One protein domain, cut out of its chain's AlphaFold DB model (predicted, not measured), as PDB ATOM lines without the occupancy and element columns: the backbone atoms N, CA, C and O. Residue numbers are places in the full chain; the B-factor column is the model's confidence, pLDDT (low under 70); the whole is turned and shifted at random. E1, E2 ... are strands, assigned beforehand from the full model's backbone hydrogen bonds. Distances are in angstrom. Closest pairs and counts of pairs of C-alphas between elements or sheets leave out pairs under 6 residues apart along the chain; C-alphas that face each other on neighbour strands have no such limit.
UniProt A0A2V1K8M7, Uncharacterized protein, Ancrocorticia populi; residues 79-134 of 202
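Overview. This is residues 79 to 134 of the 202 residues of an uncharacterized protein of Ancrocorticia populi (UniProt A0A2V1K8M7). This is a small closed barrel of five strands, E1 to E5, with the long, strongly bent E4 wrapping round part of it. Round the ring run E1, E2, E5, E4, E3 and back to E1, where parallel E3 and E1 close it; the other neighbour pairs are antiparallel, so the barrel is mixed. The printed part has 56 residues with no named helix and five named strands, in the order E1, E2, E3, E4, E5 along the chain, and its class is all strand. It is compact, with a radius of gyration of the C-alphas of 10.2 A, and rounded, with spans of 26 by 24 by 19 A.

Along the chain. E1 covers residues 79 to 83, from C-alpha 79 at (172.974, 147.624, 121.418), and is 13.0 A long from first to last C-alpha. E2, residues 89 to 94, measures 17.1 A. E3, residues 101 to 105, measures 13.2 A. E4, residues 111 to 123, is the longest strand by residues and measures 23.9 A, from C-alpha 111 at (169.702, 139.711, 125.267); it bends by 95 degrees at residue 118. E5, residues 126 to 133, measures 20.4 A, bends by 60 degrees at residue 130 and ends with C-alpha 133 at (174.012, 146.284, 134.789).

Arrangement. E1 and E2 form an antiparallel hairpin, with 143 degrees between their directions; N 80 and O 92 are 2.8 A apart, within hydrogen-bond range. On the other side of E2 lies E5, antiparallel at 131 degrees, with N 91 and O 129 at 2.8 A. E5 and E4 form a hairpin, antiparallel at 135 degrees, with N 128 and O 121 at 2.8 A and N 115 and O 132 at 2.9 A. E3 is beside residues 111 to 115 of E4, in another antiparallel hairpin; N 104 and O 112 are 2.8 A apart. E3 and E1 are parallel: C-alphas 104 and 79 face each other at 4.5 A, and N 105 and O 79 are 2.8 A apart. E3, E4 and E5 make a meander, each strand the antiparallel neighbour of the one before. With E2 they make a Greek key, a meander of three strands whose last is the antiparallel neighbour of the strand before the meander. E3 and E5 are apart.

Size, cuts and confidence. The two C-alphas farthest apart are those of Asp 108 and Glu 124, at 27.6 A. The printed part has no cut. The links E1 to E2, E3 to E4 and E4 to E5 are tight, the link E2 to E3 is short, and no link is long. The mean pLDDT of the printed part is 75.2; residues 85 to 88, 99 to 100, 107 to 109, 114 to 117 and 132 to 134 are under 70.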
ATOM      1  N   ALA A  79     171.580 147.450 121.028       85.44
ATOM      2  CA  ALA A  79     172.974 147.624 121.418       85.44
ATOM      3  C   ALA A  79     173.716 146.278 121.449       85.44
ATOM      4  O   ALA A  79     173.105 145.217 121.588       85.44
ATOM      5  N   ILE A  80     175.045 146.304 121.358       85.69
ATOM      6  CA  ILE A  80     175.911 145.125 121.511       85.69
ATOM      7  C   ILE A  80     177.043 145.405 122.490       85.69
ATOM      8  O   ILE A  80     177.441 146.550 122.684       85.69
ATOM      9  N   PHE A  81     177.610 144.352 123.078       84.56
ATOM     10  CA  PHE A  81     178.834 144.492 123.865       84.56
ATOM     11  C   PHE A  81     180.045 144.697 122.954       84.56
ATOM     12  O   PHE A  81     180.300 143.888 122.057       84.56
ATOM     13  N   LYS A  82     180.838 145.729 123.247       82.62
ATOM     14  CA  LYS A  82     182.089 146.050 122.550       82.62
ATOM     15  C   LYS A  82     183.236 146.088 123.548       82.62
ATOM     16  O   LYS A  82     183.078 146.555 124.670       82.62
ATOM     17  N   LYS A  83     184.397 145.573 123.152       76.69
ATOM     18  CA  LYS A  83     185.615 145.707 123.955       76.69
ATOM     19  C   LYS A  83     186.222 147.090 123.702       76.69
ATOM     20  O   LYS A  83     186.376 147.457 122.540       76.69
ATOM     21  N   LEU A  84     186.529 147.822 124.767       77.62
ATOM     22  CA  LEU A  84     187.146 149.148 124.726       77.62
ATOM     23  C   LEU A  84     188.679 149.037 124.675       77.62
ATOM     24  O   LEU A  84     189.247 147.971 124.947       77.62
ATOM     25  N   ASP A  85     189.345 150.144 124.344       69.81
ATOM     26  CA  ASP A  85     190.806 150.212 124.187       69.81
ATOM     27  C   ASP A  85     191.568 149.911 125.484       69.81
ATOM     28  O   ASP A  85     192.656 149.332 125.459       69.81
ATOM     29  N   ASP A  86     190.971 150.232 126.633       61.44
ATOM     30  CA  ASP A  86     191.503 149.923 127.965       61.44
ATOM     31  C   ASP A  86     191.343 148.439 128.361       61.44
ATOM     32  O   ASP A  86     191.784 148.007 129.429       61.44
ATOM     33  N   GLY A  87     190.728 147.633 127.491       61.88
ATOM     34  CA  GLY A  87     190.482 146.213 127.693       61.88
ATOM     35  C   GLY A  87     189.187 145.883 128.437       61.88
ATOM     36  O   GLY A  87     188.875 144.692 128.561       61.88
ATOM     37  N   THR A  88     188.431 146.885 128.890       69.56
ATOM     38  CA  THR A  88     187.108 146.709 129.500       69.56
ATOM     39  C   THR A  88     186.025 146.475 128.440       69.56
ATOM     40  O   THR A  88     186.291 146.466 127.237       69.56
ATOM     41  N   PHE A  89     184.796 146.197 128.880       72.12
ATOM     42  CA  PHE A  89     183.647 146.044 127.991       72.12
ATOM     43  C   PHE A  89     182.700 147.225 128.163       72.12
ATOM     44  O   PHE A  89     182.265 147.509 129.277       72.12
ATOM     45  N   GLY A  90     182.354 147.854 127.046       81.50
ATOM     46  CA  GLY A  90     181.282 148.826 126.919       81.50
ATOM     47  C   GLY A  90     180.120 148.266 126.099       81.50
ATOM     48  O   GLY A  90     180.062 147.073 125.771       81.50
ATOM     49  N   ILE A  91     179.204 149.155 125.747       86.62
ATOM     50  CA  ILE A  91     178.125 148.922 124.792       86.62
ATOM     51  C   ILE A  91     178.286 149.841 123.591       86.62
ATOM     52  O   ILE A  91     178.796 150.949 123.718       86.62
ATOM     53  N   GLN A  92     177.843 149.377 122.434       88.94
ATOM     54  CA  GLN A  92     177.737 150.181 121.226       88.94
ATOM     55  C   GLN A  92     176.310 150.072 120.692       88.94
ATOM     56  O   GLN A  92     175.746 148.979 120.730       88.94
ATOM     57  N   GLY A  93     175.722 151.173 120.233       87.62
ATOM     58  CA  GLY A  93     174.347 151.211 119.731       87.62
ATOM     59  C   GLY A  93     173.975 152.579 119.168       87.62
ATOM     60  O   GLY A  93     174.716 153.546 119.352       87.62
ATOM     61  N   LEU A  94     172.842 152.651 118.470       86.56
ATOM     62  CA  LEU A  94     172.310 153.923 117.977       86.56
ATOM     63  C   LEU A  94     171.626 154.703 119.100       86.56
ATOM     64  O   LEU A  94     170.933 154.105 119.924       86.56
ATOM     65  N   ASP A  95     171.807 156.025 119.089       82.12
ATOM     66  CA  ASP A  95     171.097 156.985 119.943       82.12
ATOM     67  C   ASP A  95     171.180 156.662 121.450       82.12
ATOM     68  O   ASP A  95     170.222 156.854 122.200       82.12
ATOM     69  N   LEU A  96     172.327 156.146 121.918       81.50
ATOM     70  CA  LEU A  96     172.514 155.856 123.343       81.50
ATOM     71  C   LEU A  96     172.489 157.152 124.159       81.50
ATOM     72  O   LEU A  96     173.304 158.051 123.947       81.50
ATOM     73  N   THR A  97     171.611 157.199 125.158       75.62
ATOM     74  CA  THR A  97     171.499 158.336 126.074       75.62
ATOM     75  C   THR A  97     171.925 157.922 127.483       75.62
ATOM     76  O   THR A  97     171.364 156.965 128.020       75.62
ATOM     77  N   PRO A  98     172.880 158.628 128.126       70.50
ATOM     78  CA  PRO A  98     173.242 158.380 129.520       70.50
ATOM     79  C   PRO A  98     172.024 158.344 130.449       70.50
ATOM     80  O   PRO A  98     171.212 159.268 130.469       70.50
ATOM     81  N   GLY A  99     171.925 157.288 131.251       54.38
ATOM     82  CA  GLY A  99     170.822 157.047 132.180       54.38
ATOM     83  C   GLY A  99     169.641 156.263 131.604       54.38
ATOM     84  O   GLY A  99     168.770 155.880 132.382       54.38
ATOM     85  N   GLU A 100     169.604 155.976 130.300       66.06
ATOM     86  CA  GLU A 100     168.551 155.143 129.708       66.06
ATOM     87  C   GLU A 100     168.883 153.648 129.768       66.06
ATOM     88  O   GLU A 100     170.041 153.235 129.641       66.06
ATOM     89  N   SER A 101     167.845 152.826 129.946       71.56
ATOM     90  CA  SER A 101     167.944 151.375 129.810       71.56
ATOM     91  C   SER A 101     167.932 150.981 128.337       71.56
ATOM     92  O   SER A 101     167.055 151.391 127.578       71.56
ATOM     93  N   VAL A 102     168.878 150.136 127.940       74.88
ATOM     94  CA  VAL A 102     169.000 149.609 126.581       74.88
ATOM     95  C   VAL A 102     169.132 148.091 126.602       74.88
ATOM     96  O   VAL A 102     169.784 147.503 127.470       74.88
ATOM     97  N   THR A 103     168.512 147.437 125.619       81.25
ATOM     98  CA  THR A 103     168.652 145.995 125.417       81.25
ATOM     99  C   THR A 103     169.907 145.703 124.602       81.25
ATOM    100  O   THR A 103     170.042 146.110 123.449       81.25
ATOM    101  N   VAL A 104     170.823 144.949 125.204       83.44
ATOM    102  CA  VAL A 104     172.096 144.560 124.602       83.44
ATOM    103  C   VAL A 104     172.042 143.107 124.159       83.44
ATOM    104  O   VAL A 104     171.798 142.211 124.972       83.44
ATOM    105  N   THR A 105     172.333 142.855 122.889       80.50
ATOM    106  CA  THR A 105     172.435 141.510 122.321       80.50
ATOM    107  C   THR A 105     173.864 140.990 122.451       80.50
ATOM    108  O   THR A 105     174.844 141.662 122.121       80.50
ATOM    109  N   LYS A 106     174.002 139.767 122.959       76.88
ATOM    110  CA  LYS A 106     175.278 139.054 123.047       76.88
ATOM    111  C   LYS A 106     175.553 138.280 121.762       76.88
ATOM    112  O   LYS A 106     174.648 137.965 120.996       76.88
ATOM    113  N   LYS A 107     176.808 137.857 121.590       67.19
ATOM    114  CA  LYS A 107     177.233 137.003 120.465       67.19
ATOM    115  C   LYS A 107     176.479 135.673 120.355       67.19
ATOM    116  O   LYS A 107     176.448 135.098 119.277       67.19
ATOM    117  N   ASP A 108     175.907 135.169 121.449       67.62
ATOM    118  CA  ASP A 108     175.099 133.941 121.460       67.62
ATOM    119  C   ASP A 108     173.622 134.176 121.082       67.62
ATOM    120  O   ASP A 108     172.829 133.237 121.101       67.62
ATOM    121  N   GLY A 109     173.245 135.418 120.756       66.50
ATOM    122  CA  GLY A 109     171.876 135.826 120.443       66.50
ATOM    123  C   GLY A 109     170.996 136.091 121.668       66.50
ATOM    124  O   GLY A 109     169.869 136.555 121.510       66.50
ATOM    125  N   SER A 110     171.474 135.836 122.892       72.38
ATOM    126  CA  SER A 110     170.743 136.212 124.109       72.38
ATOM    127  C   SER A 110     170.819 137.716 124.354       72.38
ATOM    128  O   SER A 110     171.833 138.355 124.070       72.38
ATOM    129  N   THR A 111     169.766 138.286 124.933       79.25
ATOM    130  CA  THR A 111     169.702 139.711 125.267       79.25
ATOM    131  C   THR A 111     169.877 139.962 126.765       79.25
ATOM    132  O   THR A 111     169.771 139.052 127.596       79.25
ATOM    133  N   ARG A 112     170.212 141.202 127.125       74.69
ATOM    134  CA  ARG A 112     170.288 141.683 128.508       74.69
ATOM    135  C   ARG A 112     170.027 143.184 128.554       74.69
ATOM    136  O   ARG A 112     170.621 143.908 127.768       74.69
ATOM    137  N   GLU A 113     169.234 143.642 129.514       73.31
ATOM    138  CA  GLU A 113     169.099 145.073 129.799       73.31
ATOM    139  C   GLU A 113     170.287 145.603 130.611       73.31
ATOM    140  O   GLU A 113     170.803 144.951 131.529       73.31
ATOM    141  N   VAL A 114     170.752 146.787 130.227       69.25
ATOM    142  CA  VAL A 114     171.776 147.566 130.927       69.25
ATOM    143  C   VAL A 114     171.378 149.033 130.901       69.25
ATOM    144  O   VAL A 114     170.616 149.440 130.033       69.25
ATOM    145  N   VAL A 115     171.937 149.828 131.805       66.06
ATOM    146  CA  VAL A 115     171.783 151.283 131.781       66.06
ATOM    147  C   VAL A 115     173.052 151.901 131.208       66.06
ATOM    148  O   VAL A 115     174.158 151.546 131.629       66.06
ATOM    149  N   VAL A 116     172.891 152.811 130.248       68.44
ATOM    150  CA  VAL A 116     173.986 153.608 129.676       68.44
ATOM    151  C   VAL A 116     174.567 154.499 130.781       68.44
ATOM    152  O   VAL A 116     173.823 155.233 131.427       68.44
ATOM    153  N   ASP A 117     175.876 154.434 131.025       66.31
ATOM    154  CA  ASP A 117     176.537 155.219 132.078       66.31
ATOM    155  C   ASP A 117     177.142 156.510 131.513       66.31
ATOM    156  O   ASP A 117     176.618 157.592 131.781       66.31
ATOM    157  N   ASP A 118     178.179 156.398 130.680       71.31
ATOM    158  CA  ASP A 118     178.848 157.540 130.051       71.31
ATOM    159  C   ASP A 118     179.196 157.246 128.589       71.31
ATOM    160  O   ASP A 118     179.596 156.129 128.251       71.31
ATOM    161  N   ILE A 119     179.041 158.243 127.711       79.50
ATOM    162  CA  ILE A 119     179.405 158.108 126.296       79.50
ATOM    163  C   ILE A 119     180.908 158.334 126.153       79.50
ATOM    164  O   ILE A 119     181.406 159.440 126.333       79.50
ATOM    165  N   THR A 120     181.620 157.272 125.795       79.06
ATOM    166  CA  THR A 120     183.076 157.292 125.601       79.06
ATOM    167  C   THR A 120     183.488 157.725 124.199       79.06
ATOM    168  O   THR A 120     184.581 158.253 124.026       79.06
ATOM    169  N   ASP A 121     182.629 157.484 123.206       82.12
ATOM    170  CA  ASP A 121     182.881 157.800 121.802       82.12
ATOM    171  C   ASP A 121     181.549 157.963 121.058       82.12
ATOM    172  O   ASP A 121     180.576 157.269 121.377       82.12
ATOM    173  N   LEU A 122     181.496 158.877 120.092       82.31
ATOM    174  CA  LEU A 122     180.300 159.160 119.299       82.31
ATOM    175  C   LEU A 122     180.697 159.444 117.854       82.31
ATOM    176  O   LEU A 122     181.404 160.417 117.586       82.31
ATOM    177  N   ASP A 123     180.172 158.631 116.944       79.31
ATOM    178  CA  ASP A 123     180.299 158.815 115.505       79.31
ATOM    179  C   ASP A 123     178.902 158.877 114.881       79.31
ATOM    180  O   ASP A 123     178.146 157.904 114.897       79.31
ATOM    181  N   GLU A 124     178.527 160.060 114.399       82.25
ATOM    182  CA  GLU A 124     177.158 160.388 113.986       82.25
ATOM    183  C   GLU A 124     176.114 160.008 115.057       82.25
ATOM    184  O   GLU A 124     176.067 160.629 116.120       82.25
ATOM    185  N   ASN A 125     175.278 159.000 114.788       80.69
ATOM    186  CA  ASN A 125     174.261 158.491 115.716       80.69
ATOM    187  C   ASN A 125     174.712 157.211 116.438       80.69
ATOM    188  O   ASN A 125     173.981 156.690 117.279       80.69
ATOM    189  N   LEU A 126     175.887 156.670 116.104       83.25
ATOM    190  CA  LEU A 126     176.439 155.465 116.705       83.25
ATOM    191  C   LEU A 126     177.325 155.842 117.892       83.25
ATOM    192  O   LEU A 126     178.409 156.402 117.741       83.25
ATOM    193  N   ALA A 127     176.879 155.490 119.090       84.69
ATOM    194  CA  ALA A 127     177.592 155.788 120.320       84.69
ATOM    195  C   ALA A 127     178.251 154.529 120.893       84.69
ATOM    196  O   ALA A 127     177.678 153.436 120.851       84.69
ATOM    197  N   THR A 128     179.437 154.693 121.478       86.00
ATOM    198  CA  THR A 128     180.052 153.715 122.382       86.00
ATOM    199  C   THR A 128     180.008 154.267 123.799       86.00
ATOM    200  O   THR A 128     180.456 155.387 124.046       86.00
ATOM    201  N   ALA A 129     179.508 153.477 124.743       77.38
ATOM    202  CA  ALA A 129     179.316 153.898 126.120       77.38
ATOM    203  C   ALA A 129     179.818 152.864 127.131       77.38
ATOM    204  O   ALA A 129     179.782 151.652 126.887       77.38
ATOM    205  N   THR A 130     180.226 153.331 128.310       75.25
ATOM    206  CA  THR A 130     180.239 152.475 129.497       75.25
ATOM    207  C   THR A 130     178.802 152.167 129.909       75.25
ATOM    208  O   THR A 130     177.852 152.869 129.553       75.25
ATOM    209  N   TYR A 131     178.617 151.080 130.648       71.12
ATOM    210  CA  TYR A 131     177.298 150.684 131.118       71.12
ATOM    211  C   TYR A 131     177.364 150.152 132.541       71.12
ATOM    212  O   TYR A 131     178.376 149.603 132.988       71.12
ATOM    213  N   VAL A 132     176.230 150.231 133.225       58.94
ATOM    214  CA  VAL A 132     175.986 149.508 134.469       58.94
ATOM    215  C   VAL A 132     174.924 148.447 134.222       58.94
ATOM    216  O   VAL A 132     174.009 148.621 133.420       58.94
ATOM    217  N   HIS A 133     175.062 147.291 134.867       58.81
ATOM    218  CA  HIS A 133     174.012 146.284 134.789       58.81
ATOM    219  C   HIS A 133     172.741 146.845 135.420       58.81
ATOM    220  O   HIS A 133     172.799 147.321 136.556       58.81
ATOM    221  N   ASP A 134     171.618 146.746 134.707       53.41
ATOM    222  CA  ASP A 134     170.323 146.962 135.332       53.41
ATOM    223  C   ASP A 134     170.097 145.794 136.297       53.41
ATOM    224  O   ASP A 134     169.858 144.647 135.909       53.41
TER     225      ASP A 134